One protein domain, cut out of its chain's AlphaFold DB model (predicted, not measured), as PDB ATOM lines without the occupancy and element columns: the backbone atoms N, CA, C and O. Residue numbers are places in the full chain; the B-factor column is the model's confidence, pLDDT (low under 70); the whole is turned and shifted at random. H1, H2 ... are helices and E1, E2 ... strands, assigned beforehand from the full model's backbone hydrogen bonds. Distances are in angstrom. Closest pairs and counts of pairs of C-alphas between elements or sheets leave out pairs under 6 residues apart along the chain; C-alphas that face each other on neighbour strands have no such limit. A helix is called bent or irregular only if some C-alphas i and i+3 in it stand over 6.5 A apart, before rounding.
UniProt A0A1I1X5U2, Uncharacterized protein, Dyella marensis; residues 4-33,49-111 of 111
ATOM      1  N   VAL A   4     -12.892  -3.692 -36.338       88.25
ATOM      2  CA  VAL A   4     -11.473  -3.385 -36.142       88.25
ATOM      3  C   VAL A   4     -10.981  -3.953 -34.813       88.25
ATOM      4  O   VAL A   4      -9.938  -4.601 -34.797       88.25
ATOM      5  N   ASP A   5     -11.758  -3.832 -33.732       90.00
ATOM      6  CA  ASP A   5     -11.389  -4.415 -32.434       90.00
ATOM      7  C   ASP A   5     -11.256  -5.932 -32.538       90.00
ATOM      8  O   ASP A   5     -10.252  -6.498 -32.116       90.00
ATOM      9  N   ARG A   6     -12.232  -6.599 -33.174       90.31
ATOM     10  CA  ARG A   6     -12.187  -8.053 -33.409       90.31
ATOM     11  C   ARG A   6     -10.980  -8.469 -34.246       90.31
ATOM     12  O   ARG A   6     -10.356  -9.487 -33.945       90.31
ATOM     13  N   MET A   7     -10.644  -7.685 -35.268       92.38
ATOM     14  CA  MET A   7      -9.448  -7.902 -36.076       92.38
ATOM     15  C   MET A   7      -8.182  -7.796 -35.222       92.38
ATOM     16  O   MET A   7      -7.370  -8.720 -35.248       92.38
ATOM     17  N   CYS A   8      -8.021  -6.711 -34.460       89.69
ATOM     18  CA  CYS A   8      -6.868  -6.495 -33.587       89.69
ATOM     19  C   CYS A   8      -6.735  -7.613 -32.550       89.69
ATOM     20  O   CYS A   8      -5.645  -8.150 -32.374       89.69
ATOM     21  N   LEU A   9      -7.843  -8.031 -31.934       89.31
ATOM     22  CA  LEU A   9      -7.856  -9.097 -30.934       89.31
ATOM     23  C   LEU A   9      -7.411 -10.434 -31.532       89.31
ATOM     24  O   LEU A   9      -6.502 -11.063 -31.007       89.31
ATOM     25  N   ARG A  10      -7.969 -10.848 -32.678       90.06
ATOM     26  CA  ARG A  10      -7.567 -12.101 -33.348       90.06
ATOM     27  C   ARG A  10      -6.142 -12.065 -33.893       90.06
ATOM     28  O   ARG A  10      -5.521 -13.114 -34.039       90.06
ATOM     29  N   LEU A  11      -5.643 -10.877 -34.226       89.69
ATOM     30  CA  LEU A  11      -4.284 -10.685 -34.713       89.69
ATOM     31  C   LEU A  11      -3.259 -10.724 -33.566       89.69
ATOM     32  O   LEU A  11      -2.202 -11.325 -33.734       89.69
ATOM     33  N   MET A  12      -3.581 -10.128 -32.411       89.50
ATOM     34  CA  MET A  12      -2.665  -9.991 -31.269       89.50
ATOM     35  C   MET A  12      -2.767 -11.122 -30.243       89.50
ATOM     36  O   MET A  12      -1.758 -11.449 -29.629       89.50
ATOM     37  N   ALA A  13      -3.926 -11.776 -30.104       90.06
ATOM     38  CA  ALA A  13      -4.123 -12.916 -29.203       90.06
ATOM     39  C   ALA A  13      -3.020 -13.992 -29.283       90.06
ATOM     40  O   ALA A  13      -2.499 -14.370 -28.235       90.06
ATOM     41  N   PRO A  14      -2.584 -14.465 -30.471       88.19
ATOM     42  CA  PRO A  14      -1.538 -15.485 -30.534       88.19
ATOM     43  C   PRO A  14      -0.158 -14.990 -30.079       88.19
ATOM     44  O   PRO A  14       0.699 -15.812 -29.780       88.19
ATOM     45  N   CYS A  15       0.076 -13.676 -29.990       87.25
ATOM     46  CA  CYS A  15       1.353 -13.135 -29.513       87.25
ATOM     47  C   CYS A  15       1.532 -13.321 -28.001       87.25
ATOM     48  O   CYS A  15       2.659 -13.278 -27.522       87.25
ATOM     49  N   LEU A  16       0.448 -13.543 -27.250       86.12
ATOM     50  CA  LEU A  16       0.501 -13.801 -25.809       86.12
ATOM     51  C   LEU A  16       0.809 -15.269 -25.480       86.12
ATOM     52  O   LEU A  16       1.255 -15.559 -24.374       86.12
ATOM     53  N   LEU A  17       0.605 -16.188 -26.433       88.94
ATOM     54  CA  LEU A  17       0.818 -17.622 -26.213       88.94
ATOM     55  C   LEU A  17       2.256 -17.962 -25.780       88.94
ATOM     56  O   LEU A  17       2.386 -18.680 -24.792       88.94
ATOM     57  N   PRO A  18       3.330 -17.454 -26.419       84.94
ATOM     58  CA  PRO A  18       4.694 -17.784 -26.001       84.94
ATOM     59  C   PRO A  18       5.025 -17.309 -24.587       84.94
ATOM     60  O   PRO A  18       5.632 -18.061 -23.833       84.94
ATOM     61  N   ALA A  19       4.596 -16.104 -24.203       82.44
ATOM     62  CA  ALA A  19       4.781 -15.586 -22.851       82.44
ATOM     63  C   ALA A  19       4.042 -16.435 -21.809       82.44
ATOM     64  O   ALA A  19       4.624 -16.781 -20.784       82.44
ATOM     65  N   LEU A  20       2.791 -16.826 -22.086       87.31
ATOM     66  CA  LEU A  20       2.026 -17.712 -21.203       87.31
ATOM     67  C   LEU A  20       2.691 -19.085 -21.074       87.31
ATOM     68  O   LEU A  20       2.847 -19.584 -19.963       87.31
ATOM     69  N   CYS A  21       3.134 -19.676 -22.185       87.38
ATOM     70  CA  CYS A  21       3.879 -20.931 -22.163       87.38
ATOM     71  C   CYS A  21       5.184 -20.791 -21.369       87.38
ATOM     72  O   CYS A  21       5.444 -21.615 -20.500       87.38
ATOM     73  N   GLY A  22       5.974 -19.741 -21.610       81.88
ATOM     74  CA  GLY A  22       7.226 -19.487 -20.893       81.88
ATOM     75  C   GLY A  22       7.022 -19.348 -19.384       81.88
ATOM     76  O   GLY A  22       7.751 -19.965 -18.612       81.88
ATOM     77  N   ALA A  23       5.984 -18.624 -18.961       83.00
ATOM     78  CA  ALA A  23       5.619 -18.492 -17.552       83.00
ATOM     79  C   ALA A  23       5.170 -19.827 -16.928       83.00
ATOM     80  O   ALA A  23       5.603 -20.162 -15.828       83.00
ATOM     81  N   LEU A  24       4.353 -20.615 -17.638       87.19
ATOM     82  CA  LEU A  24       3.919 -21.941 -17.178       87.19
ATOM     83  C   LEU A  24       5.101 -22.907 -17.021       87.19
ATOM     84  O   LEU A  24       5.165 -23.632 -16.030       87.19
ATOM     85  N   PHE A  25       6.048 -22.898 -17.964       84.06
ATOM     86  CA  PHE A  25       7.258 -23.720 -17.888       84.06
ATOM     87  C   PHE A  25       8.222 -23.255 -16.797       84.06
ATOM     88  O   PHE A  25       8.845 -24.087 -16.144       84.06
ATOM     89  N   ALA A  26       8.348 -21.948 -16.569       80.12
ATOM     90  CA  ALA A  26       9.159 -21.431 -15.473       80.12
ATOM     91  C   ALA A  26       8.578 -21.836 -14.110       80.12
ATOM     92  O   ALA A  26       9.315 -22.292 -13.241       80.12
ATOM     93  N   TRP A  27       7.253 -21.747 -13.950       78.75
ATOM     94  CA  TRP A  27       6.567 -22.157 -12.724       78.75
ATOM     95  C   TRP A  27       6.708 -23.659 -12.444       78.75
ATOM     96  O   TRP A  27       6.970 -24.058 -11.309       78.75
ATOM     97  N   SER A  28       6.596 -24.504 -13.474       79.38
ATOM     98  CA  SER A  28       6.813 -25.946 -13.314       79.38
ATOM     99  C   SER A  28       8.280 -26.299 -13.047       79.38
ATOM    100  O   SER A  28       8.550 -27.205 -12.259       79.38
ATOM    101  N   ALA A  29       9.226 -25.573 -13.652       79.31
ATOM    102  CA  ALA A  29      10.654 -25.754 -13.408       79.31
ATOM    103  C   ALA A  29      11.026 -25.422 -11.955       79.31
ATOM    104  O   ALA A  29      11.702 -26.228 -11.321       79.31
ATOM    105  N   GLU A  30      10.544 -24.298 -11.417       77.19
ATOM    106  CA  GLU A  30      10.703 -23.923 -10.001       77.19
ATOM    107  C   GLU A  30      10.191 -25.023  -9.060       77.19
ATOM    108  O   GLU A  30      10.901 -25.456  -8.151       77.19
ATOM    109  N   GLY A  31       8.999 -25.569  -9.333       76.06
ATOM    110  CA  GLY A  31       8.435 -26.669  -8.544       76.06
ATOM    111  C   GLY A  31       9.301 -27.936  -8.532       76.06
ATOM    112  O   GLY A  31       9.394 -28.607  -7.506       76.06
ATOM    113  N   LEU A  32       9.975 -28.256  -9.644       73.88
ATOM    114  CA  LEU A  32      10.917 -29.382  -9.719       73.88
ATOM    115  C   LEU A  32      12.275 -29.067  -9.071       73.88
ATOM    116  O   LEU A  32      12.918 -29.965  -8.527       73.88
ATOM    117  N   LEU A  33      12.736 -27.817  -9.157       70.38
ATOM    118  CA  LEU A  33      14.015 -27.356  -8.611       70.38
ATOM    119  C   LEU A  33      14.014 -27.291  -7.077       70.38
ATOM    120  O   LEU A  33      15.076 -27.478  -6.486       70.38
ATOM    121  N   SER A  49      14.566 -18.249 -15.192       76.94
ATOM    122  CA  SER A  49      14.789 -16.898 -15.724       76.94
ATOM    123  C   SER A  49      14.957 -16.909 -17.249       76.94
ATOM    124  O   SER A  49      14.329 -16.112 -17.951       76.94
ATOM    125  N   TYR A  50      15.709 -17.876 -17.786       81.94
ATOM    126  CA  TYR A  50      15.894 -18.035 -19.229       81.94
ATOM    127  C   TYR A  50      14.589 -18.389 -19.947       81.94
ATOM    128  O   TYR A  50      14.343 -17.876 -21.038       81.94
ATOM    129  N   LEU A  51      13.728 -19.214 -19.340       79.88
ATOM    130  CA  LEU A  51      12.419 -19.568 -19.903       79.88
ATOM    131  C   LEU A  51      11.487 -18.353 -20.000       79.88
ATOM    132  O   LEU A  51      10.819 -18.169 -21.021       79.88
ATOM    133  N   ILE A  52      11.483 -17.494 -18.979       81.00
ATOM    134  CA  ILE A  52      10.702 -16.251 -18.979       81.00
ATOM    135  C   ILE A  52      11.223 -15.295 -20.057       81.00
ATOM    136  O   ILE A  52      10.437 -14.787 -20.858       81.00
ATOM    137  N   VAL A  53      12.541 -15.078 -20.117       85.06
ATOM    138  CA  VAL A  53      13.160 -14.178 -21.102       85.06
ATOM    139  C   VAL A  53      12.938 -14.682 -22.528       85.06
ATOM    140  O   VAL A  53      12.536 -13.904 -23.392       85.06
ATOM    141  N   ALA A  54      13.131 -15.978 -22.782       85.25
ATOM    142  CA  ALA A  54      12.907 -16.575 -24.098       85.25
ATOM    143  C   ALA A  54      11.432 -16.488 -24.524       85.25
ATOM    144  O   ALA A  54      11.139 -16.096 -25.657       85.25
ATOM    145  N   GLY A  55      10.496 -16.791 -23.614       85.38
ATOM    146  CA  GLY A  55       9.059 -16.659 -23.862       85.38
ATOM    147  C   GLY A  55       8.649 -15.214 -24.158       85.38
ATOM    148  O   GLY A  55       7.945 -14.953 -25.135       85.38
ATOM    149  N   GLY A  56       9.154 -14.260 -23.369       86.19
ATOM    150  CA  GLY A  56       8.936 -12.830 -23.576       86.19
ATOM    151  C   GLY A  56       9.501 -12.332 -24.907       86.19
ATOM    152  O   GLY A  56       8.791 -11.678 -25.673       86.19
ATOM    153  N   ALA A  57      10.743 -12.697 -25.236       89.94
ATOM    154  CA  ALA A  57      11.386 -12.330 -26.496       89.94
ATOM    155  C   ALA A  57      10.613 -12.870 -27.712       89.94
ATOM    156  O   ALA A  57      10.365 -12.129 -28.666       89.94
ATOM    157  N   ALA A  58      10.159 -14.127 -27.661       90.00
ATOM    158  CA  ALA A  58       9.331 -14.717 -28.709       90.00
ATOM    159  C   ALA A  58       7.990 -13.977 -28.871       90.00
ATOM    160  O   ALA A  58       7.572 -13.683 -29.993       90.00
ATOM    161  N   SER A  59       7.337 -13.616 -27.763       88.31
ATOM    162  CA  SER A  59       6.107 -12.819 -27.776       88.31
ATOM    163  C   SER A  59       6.300 -11.437 -28.404       88.31
ATOM    164  O   SER A  59       5.490 -11.032 -29.242       88.31
ATOM    165  N   VAL A  60       7.385 -10.732 -28.067       90.75
ATOM    166  CA  VAL A  60       7.719  -9.421 -28.653       90.75
ATOM    167  C   VAL A  60       8.010  -9.546 -30.149       90.75
ATOM    168  O   VAL A  60       7.504  -8.750 -30.943       90.75
ATOM    169  N   ALA A  61       8.760 -10.570 -30.561       92.31
ATOM    170  CA  ALA A  61       9.047 -10.822 -31.969       92.31
ATOM    171  C   ALA A  61       7.760 -11.075 -32.775       92.31
ATOM    172  O   ALA A  61       7.554 -10.469 -33.830       92.31
ATOM    173  N   LEU A  62       6.848 -11.909 -32.260       91.38
ATOM    174  CA  LEU A  62       5.547 -12.135 -32.894       91.38
ATOM    175  C   LEU A  62       4.720 -10.850 -32.959       91.38
ATOM    176  O   LEU A  62       4.150 -10.550 -34.011       91.38
ATOM    177  N   TYR A  63       4.691 -10.069 -31.879       91.88
ATOM    178  CA  TYR A  63       3.991  -8.790 -31.850       91.88
ATOM    179  C   TYR A  63       4.515  -7.841 -32.930       91.88
ATOM    180  O   TYR A  63       3.720  -7.295 -33.694       91.88
ATOM    181  N   ALA A  64       5.837  -7.700 -33.071       91.62
ATOM    182  CA  ALA A  64       6.450  -6.861 -34.099       91.62
ATOM    183  C   ALA A  64       6.044  -7.295 -35.521       91.62
ATOM    184  O   ALA A  64       5.681  -6.457 -36.353       91.62
ATOM    185  N   VAL A  65       6.009  -8.605 -35.791       92.19
ATOM    186  CA  VAL A  65       5.548  -9.149 -37.079       92.19
ATOM    187  C   VAL A  65       4.078  -8.801 -37.336       92.19
ATOM    188  O   VAL A  65       3.723  -8.354 -38.434       92.19
ATOM    189  N   GLN A  66       3.204  -8.974 -36.341       91.06
ATOM    190  CA  GLN A  66       1.781  -8.662 -36.487       91.06
ATOM    191  C   GLN A  66       1.518  -7.153 -36.590       91.06
ATOM    192  O   GLN A  66       0.699  -6.729 -37.409       91.06
ATOM    193  N   ALA A  67       2.251  -6.331 -35.838       90.94
ATOM    194  CA  ALA A  67       2.211  -4.875 -35.927       90.94
ATOM    195  C   ALA A  67       2.641  -4.403 -37.323       90.94
ATOM    196  O   ALA A  67       1.962  -3.579 -37.935       90.94
ATOM    197  N   GLY A  68       3.688  -5.006 -37.894       91.88
ATOM    198  CA  GLY A  68       4.096  -4.766 -39.278       91.88
ATOM    199  C   GLY A  68       2.994  -5.102 -40.291       91.88
ATOM    200  O   GLY A  68       2.771  -4.356 -41.246       91.88
ATOM    201  N   ARG A  69       2.241  -6.190 -40.085       90.44
ATOM    202  CA  ARG A  69       1.076  -6.525 -40.931       90.44
ATOM    203  C   ARG A  69      -0.052  -5.503 -40.795       90.44
ATOM    204  O   ARG A  69      -0.618  -5.109 -41.813       90.44
ATOM    205  N   LEU A  70      -0.342  -5.052 -39.577       90.50
ATOM    206  CA  LEU A  70      -1.353  -4.026 -39.317       90.50
ATOM    207  C   LEU A  70      -0.971  -2.675 -39.940       90.50
ATOM    208  O   LEU A  70      -1.814  -2.015 -40.544       90.50
ATOM    209  N   LEU A  71       0.302  -2.285 -39.850       91.56
ATOM    210  CA  LEU A  71       0.831  -1.065 -40.465       91.56
ATOM    211  C   LEU A  71       0.753  -1.118 -41.990       91.56
ATOM    212  O   LEU A  71       0.335  -0.146 -42.618       91.56
ATOM    213  N   ARG A  72       1.114  -2.256 -42.597       91.00
ATOM    214  CA  ARG A  72       0.966  -2.454 -44.046       91.00
ATOM    215  C   ARG A  72      -0.495  -2.318 -44.477       91.00
ATOM    216  O   ARG A  72      -0.772  -1.556 -45.398       91.00
ATOM    217  N   TRP A  73      -1.419  -2.946 -43.748       92.00
ATOM    218  CA  TRP A  73      -2.858  -2.801 -43.981       92.00
ATOM    219  C   TRP A  73      -3.334  -1.347 -43.861       92.00
ATOM    220  O   TRP A  73      -4.007  -0.860 -44.764       92.00
ATOM    221  N   ARG A  74      -2.920  -0.620 -42.812       89.62
ATOM    222  CA  ARG A  74      -3.243   0.810 -42.640       89.62
ATOM    223  C   ARG A  74      -2.739   1.684 -43.789       89.62
ATOM    224  O   ARG A  74      -3.376   2.674 -44.116       89.62
ATOM    225  N   ARG A  75      -1.618   1.317 -44.416       92.31
ATOM    226  CA  ARG A  75      -1.066   1.990 -45.606       92.31
ATOM    227  C   ARG A  75      -1.743   1.558 -46.918       92.31
ATOM    228  O   ARG A  75      -1.209   1.843 -47.985       92.31
ATOM    229  N   GLY A  76      -2.847   0.809 -46.857       88.69
ATOM    230  CA  GLY A  76      -3.531   0.252 -48.029       88.69
ATOM    231  C   GLY A  76      -2.772  -0.889 -48.714       88.69
ATOM    232  O   GLY A  76      -3.166  -1.346 -49.781       88.69
ATOM    233  N   ARG A  77      -1.674  -1.376 -48.119       82.75
ATOM    234  CA  ARG A  77      -0.845  -2.452 -48.672       82.75
ATOM    235  C   ARG A  77      -1.186  -3.764 -47.977       82.75
ATOM    236  O   ARG A  77      -0.605  -4.117 -46.955       82.75
ATOM    237  N   GLY A  78      -2.130  -4.515 -48.526       80.88
ATOM    238  CA  GLY A  78      -2.465  -5.840 -48.017       80.88
ATOM    239  C   GLY A  78      -3.806  -6.337 -48.524       80.88
ATOM    240  O   GLY A  78      -4.623  -5.571 -49.018       80.88
ATOM    241  N   ALA A  79      -4.039  -7.636 -48.372       86.25
ATOM    242  CA  ALA A  79      -5.324  -8.226 -48.697       86.25
ATOM    243  C   ALA A  79      -6.377  -7.738 -47.683       86.25
ATOM    244  O   ALA A  79      -6.287  -8.042 -46.488       86.25
ATOM    245  N   ALA A  80      -7.363  -6.982 -48.161       90.81
ATOM    246  CA  ALA A  80      -8.478  -6.469 -47.375       90.81
ATOM    247  C   ALA A  80      -9.794  -7.143 -47.783       90.81
ATOM    248  O   ALA A  80      -9.990  -7.542 -48.928       90.81
ATOM    249  N   CYS A  81     -10.712  -7.272 -46.831       91.81
ATOM    250  CA  CYS A  81     -12.062  -7.747 -47.092       91.81
ATOM    251  C   CYS A  81     -12.866  -6.669 -47.832       91.81
ATOM    252  O   CYS A  81     -13.003  -5.562 -47.321       91.81
ATOM    253  N   TYR A  82     -13.477  -7.007 -48.969       89.00
ATOM    254  CA  TYR A  82     -14.338  -6.077 -49.715       89.00
ATOM    255  C   TYR A  82     -15.634  -5.696 -48.969       89.00
ATOM    256  O   TYR A  82     -16.290  -4.733 -49.341       89.00
ATOM    257  N   VAL A  83     -16.012  -6.437 -47.915       89.06
ATOM    258  CA  VAL A  83     -17.234  -6.179 -47.130       89.06
ATOM    259  C   VAL A  83     -16.981  -5.202 -45.982       89.06
ATOM    260  O   VAL A  83     -17.769  -4.292 -45.766       89.06
ATOM    261  N   CYS A  84     -15.919  -5.412 -45.200       91.00
ATOM    262  CA  CYS A  84     -15.665  -4.634 -43.977       91.00
ATOM    263  C   CYS A  84     -14.303  -3.931 -43.948       91.00
ATOM    264  O   CYS A  84     -13.912  -3.410 -42.905       91.00
ATOM    265  N   GLY A  85     -13.531  -3.982 -45.035       88.50
ATOM    266  CA  GLY A  85     -12.208  -3.358 -45.153       88.50
ATOM    267  C   GLY A  85     -11.107  -3.981 -44.286       88.50
ATOM    268  O   GLY A  85      -9.944  -3.620 -44.424       88.50
ATOM    269  N   CYS A  86     -11.431  -4.927 -43.401       92.69
ATOM    270  CA  CYS A  86     -10.481  -5.504 -42.449       92.69
ATOM    271  C   CYS A  86      -9.472  -6.452 -43.116       92.69
ATOM    272  O   CYS A  86      -9.745  -7.051 -44.158       92.69
ATOM    273  N   LEU A  87      -8.327  -6.639 -42.460       93.25
ATOM    274  CA  LEU A  87      -7.232  -7.493 -42.915       93.25
ATOM    275  C   LEU A  87      -7.659  -8.963 -43.071       93.25
ATOM    276  O   LEU A  87      -8.293  -9.558 -42.192       93.25
ATOM    277  N   LEU A  88      -7.254  -9.563 -44.189       93.00
ATOM    278  CA  LEU A  88      -7.367 -10.995 -44.436       93.00
ATOM    279  C   LEU A  88      -6.293 -11.780 -43.669       93.00
ATOM    280  O   LEU A  88      -5.125 -11.391 -43.572       93.00
ATOM    281  N   GLY A  89      -6.711 -12.912 -43.114       90.00
ATOM    282  CA  GLY A  89      -5.864 -13.839 -42.382       90.00
ATOM    283  C   GLY A  89      -4.878 -14.598 -43.274       90.00
ATOM    284  O   GLY A  89      -4.691 -14.307 -44.458       90.00
ATOM    285  N   ARG A  90      -4.216 -15.591 -42.675       88.88
ATOM    286  CA  ARG A  90      -3.367 -16.541 -43.406       88.88
ATOM    287  C   ARG A  90      -4.236 -17.394 -44.339       88.88
ATOM    288  O   ARG A  90      -5.374 -17.696 -43.983       88.88
ATOM    289  N   ALA A  91      -3.692 -17.773 -45.495       91.25
ATOM    290  CA  ALA A  91      -4.322 -18.763 -46.361       91.25
ATOM    291  C   ALA A  91      -4.446 -20.105 -45.624       91.25
ATOM    292  O   ALA A  91      -3.552 -20.486 -44.864       91.25
ATOM    293  N   ARG A  92      -5.578 -20.771 -45.817       91.00
ATOM    294  CA  ARG A  92      -5.910 -22.086 -45.274       91.00
ATOM    295  C   ARG A  92      -6.465 -22.929 -46.412       91.00
ATOM    296  O   ARG A  92      -7.226 -22.395 -47.218       91.00
ATOM    297  N   GLU A  93      -6.141 -24.215 -46.469       92.25
ATOM    298  CA  GLU A  93      -6.909 -25.123 -47.321       92.25
ATOM    299  C   GLU A  93      -8.322 -25.316 -46.757       92.25
ATOM    300  O   GLU A  93      -8.537 -25.429 -45.545       92.25
ATOM    301  N   GLY A  94      -9.303 -25.332 -47.655       87.62
ATOM    302  CA  GLY A  94     -10.680 -25.709 -47.376       87.62
ATOM    303  C   GLY A  94     -11.157 -26.779 -48.348       87.62
ATOM    304  O   GLY A  94     -10.506 -27.068 -49.347       87.62
ATOM    305  N   ARG A  95     -12.344 -27.334 -48.071       88.62
ATOM    306  CA  ARG A  95     -12.990 -28.360 -48.911       88.62
ATOM    307  C   ARG A  95     -13.094 -27.951 -50.389       88.62
ATOM    308  O   ARG A  95     -13.042 -28.812 -51.255       88.62
ATOM    309  N   TRP A  96     -13.240 -26.656 -50.656       87.94
ATOM    310  CA  TRP A  96     -13.458 -26.092 -51.991       87.94
ATOM    311  C   TRP A  96     -12.235 -25.346 -52.550       87.94
ATOM    312  O   TRP A  96     -12.373 -24.586 -53.501       87.94
ATOM    313  N   GLY A  97     -11.052 -25.528 -51.950       92.56
ATOM    314  CA  GLY A  97      -9.814 -24.848 -52.342       92.56
ATOM    315  C   GLY A  97      -9.248 -23.911 -51.266       92.56
ATOM    316  O   GLY A  97      -9.791 -23.818 -50.156       92.56
ATOM    317  N   PRO A  98      -8.119 -23.239 -51.554       93.50
ATOM    318  CA  PRO A  98      -7.478 -22.325 -50.622       93.50
ATOM    319  C   PRO A  98      -8.337 -21.076 -50.388       93.50
ATOM    320  O   PRO A  98      -8.853 -20.454 -51.313       93.50
ATOM    321  N   TYR A  99      -8.470 -20.678 -49.125       93.94
ATOM    322  CA  TYR A  99      -9.214 -19.485 -48.737       93.94
ATOM    323  C   TYR A  99      -8.490 -18.699 -47.641       93.94
ATOM    324  O   TYR A  99      -7.685 -19.222 -46.867       93.94
ATOM    325  N   ARG A 100      -8.795 -17.407 -47.542       93.00
ATOM    326  CA  ARG A 100      -8.352 -16.513 -46.469       93.00
ATOM    327  C   ARG A 100      -9.567 -16.032 -45.676       93.00
ATOM    328  O   ARG A 100     -10.445 -15.386 -46.247       93.00
ATOM    329  N   PRO A 101      -9.647 -16.304 -44.364       93.06
ATOM    330  CA  PRO A 101     -10.706 -15.751 -43.531       93.06
ATOM    331  C   PRO A 101     -10.422 -14.281 -43.200       93.06
ATOM    332  O   PRO A 101      -9.292 -13.913 -42.875       93.06
ATOM    333  N   CYS A 102     -11.439 -13.426 -43.235       93.81
ATOM    334  CA  CYS A 102     -11.341 -12.054 -42.752       93.81
ATOM    335  C   CYS A 102     -11.226 -12.032 -41.221       93.81
ATOM    336  O   CYS A 102     -12.053 -12.611 -40.515       93.81
ATOM    337  N   LEU A 103     -10.242 -11.307 -40.689       92.25
ATOM    338  CA  LEU A 103     -10.027 -11.218 -39.243       92.25
ATOM    339  C   LEU A 103     -11.120 -10.408 -38.525       92.25
ATOM    340  O   LEU A 103     -11.412 -10.691 -37.368       92.25
ATOM    341  N   GLY A 104     -11.777  -9.464 -39.205       91.44
ATOM    342  CA  GLY A 104     -12.884  -8.683 -38.640       91.44
ATOM    343  C   GLY A 104     -14.217  -9.437 -38.657       91.44
ATOM    344  O   GLY A 104     -14.743  -9.816 -37.611       91.44
ATOM    345  N   CYS A 105     -14.773  -9.670 -39.851       92.19
ATOM    346  CA  CYS A 105     -16.115 -10.246 -40.015       92.19
ATOM    347  C   CYS A 105     -16.152 -11.783 -40.059       92.19
ATOM    348  O   CYS A 105     -17.220 -12.361 -39.906       92.19
ATOM    349  N   GLY A 106     -15.012 -12.458 -40.254       89.19
ATOM    350  CA  GLY A 106     -14.942 -13.925 -40.327       89.19
ATOM    351  C   GLY A 106     -15.329 -14.540 -41.676       89.19
ATOM    352  O   GLY A 106     -15.201 -15.751 -41.828       89.19
ATOM    353  N   LYS A 107     -15.760 -13.741 -42.664       91.75
ATOM    354  CA  LYS A 107     -16.086 -14.244 -44.008       91.75
ATOM    355  C   LYS A 107     -14.858 -14.844 -44.694       91.75
ATOM    356  O   LYS A 107     -13.737 -14.375 -44.493       91.75
ATOM    357  N   GLN A 108     -15.078 -15.878 -45.496       92.94
ATOM    358  CA  GLN A 108     -14.036 -16.570 -46.248       92.94
ATOM    359  C   GLN A 108     -13.914 -15.957 -47.643       92.94
ATOM    360  O   GLN A 108     -14.921 -15.692 -48.293       92.94
ATOM    361  N   HIS A 109     -12.683 -15.727 -48.086       89.44
ATOM    362  CA  HIS A 109     -12.381 -15.219 -49.418       89.44
ATOM    363  C   HIS A 109     -11.510 -16.243 -50.134       89.44
ATOM    364  O   HIS A 109     -10.470 -16.620 -49.592       89.44
ATOM    365  N   GLY A 110     -11.943 -16.698 -51.311       87.38
ATOM    366  CA  GLY A 110     -11.122 -17.551 -52.170       87.38
ATOM    367  C   GLY A 110      -9.812 -16.850 -52.524       87.38
ATOM    368  O   GLY A 110      -9.791 -15.622 -52.659       87.38
ATOM    369  N   VAL A 111      -8.729 -17.623 -52.570       81.75
ATOM    370  CA  VAL A 111      -7.401 -17.164 -53.006       81.75
ATOM    371  C   VAL A 111      -7.187 -17.557 -54.453       81.75
ATOM    372  O   VAL A 111      -7.516 -18.718 -54.774       81.75
TER     373      VAL A 111
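Overview. This is residues 4 to 33 and 49 to 111 of the 111 residues of an uncharacterized protein of Dyella marensis (UniProt A0A1I1X5U2). Two long helices, H1b and H2, run side by side in opposite ways as a stalk, with a small head of loops and a three-strand sheet, residues 75 to 111, where H2 ends. The printed part has 93 residues, mostly helix, in the order H1, H2, E1, E2, E3; E1 - E2 - E3 is a meander, each strand the antiparallel neighbour of the one before. It is loose, with a radius of gyration of the C-alphas of 16.8 A, spanning 54 by 33 by 18 A.

Arrangement. H1, residues 4 to 33, was assigned as one helix by its hydrogen bonds but is bent, C-alphas 11 and 14 being 6.9 A apart; its arms are H1a, residues 4 to 11, and H1b, residues 14 to 33, itself irregular, with C-alphas 15 and 18 6.7 A apart. H1b touches H2, residues 49 to 74, at a shallow tilt of 3 degrees, closest at the C-alphas of Gly 22 and Gly 55, 4.5 A. Every O i to N i+4 pair is within hydrogen-bond range in H1a and H2, 14 of 16 in H1b. E1, residues 92 to 94, and E2, residues 97 to 101, form a hairpin, N 92 and O 99 being 2.8 A apart; E2 and E3, residues 108 to 110, form another, with N 100 and O 109 at 2.8 A.

Along the chain. H1b measures 29.4 A and H2 36.9 A from first to last C-alpha. C-alpha 4 is at (-11.473, -3.385, -36.142), C-alpha 110 at (-11.122, -17.551, -52.170).

Size, cuts and confidence. Residues 34 to 48 are not printed, and C-alphas 33 and 49 are 12.7 A apart across this cut. The link from H2 to E1 is long, 17 residues. No printed residue is under 70 in pLDDT.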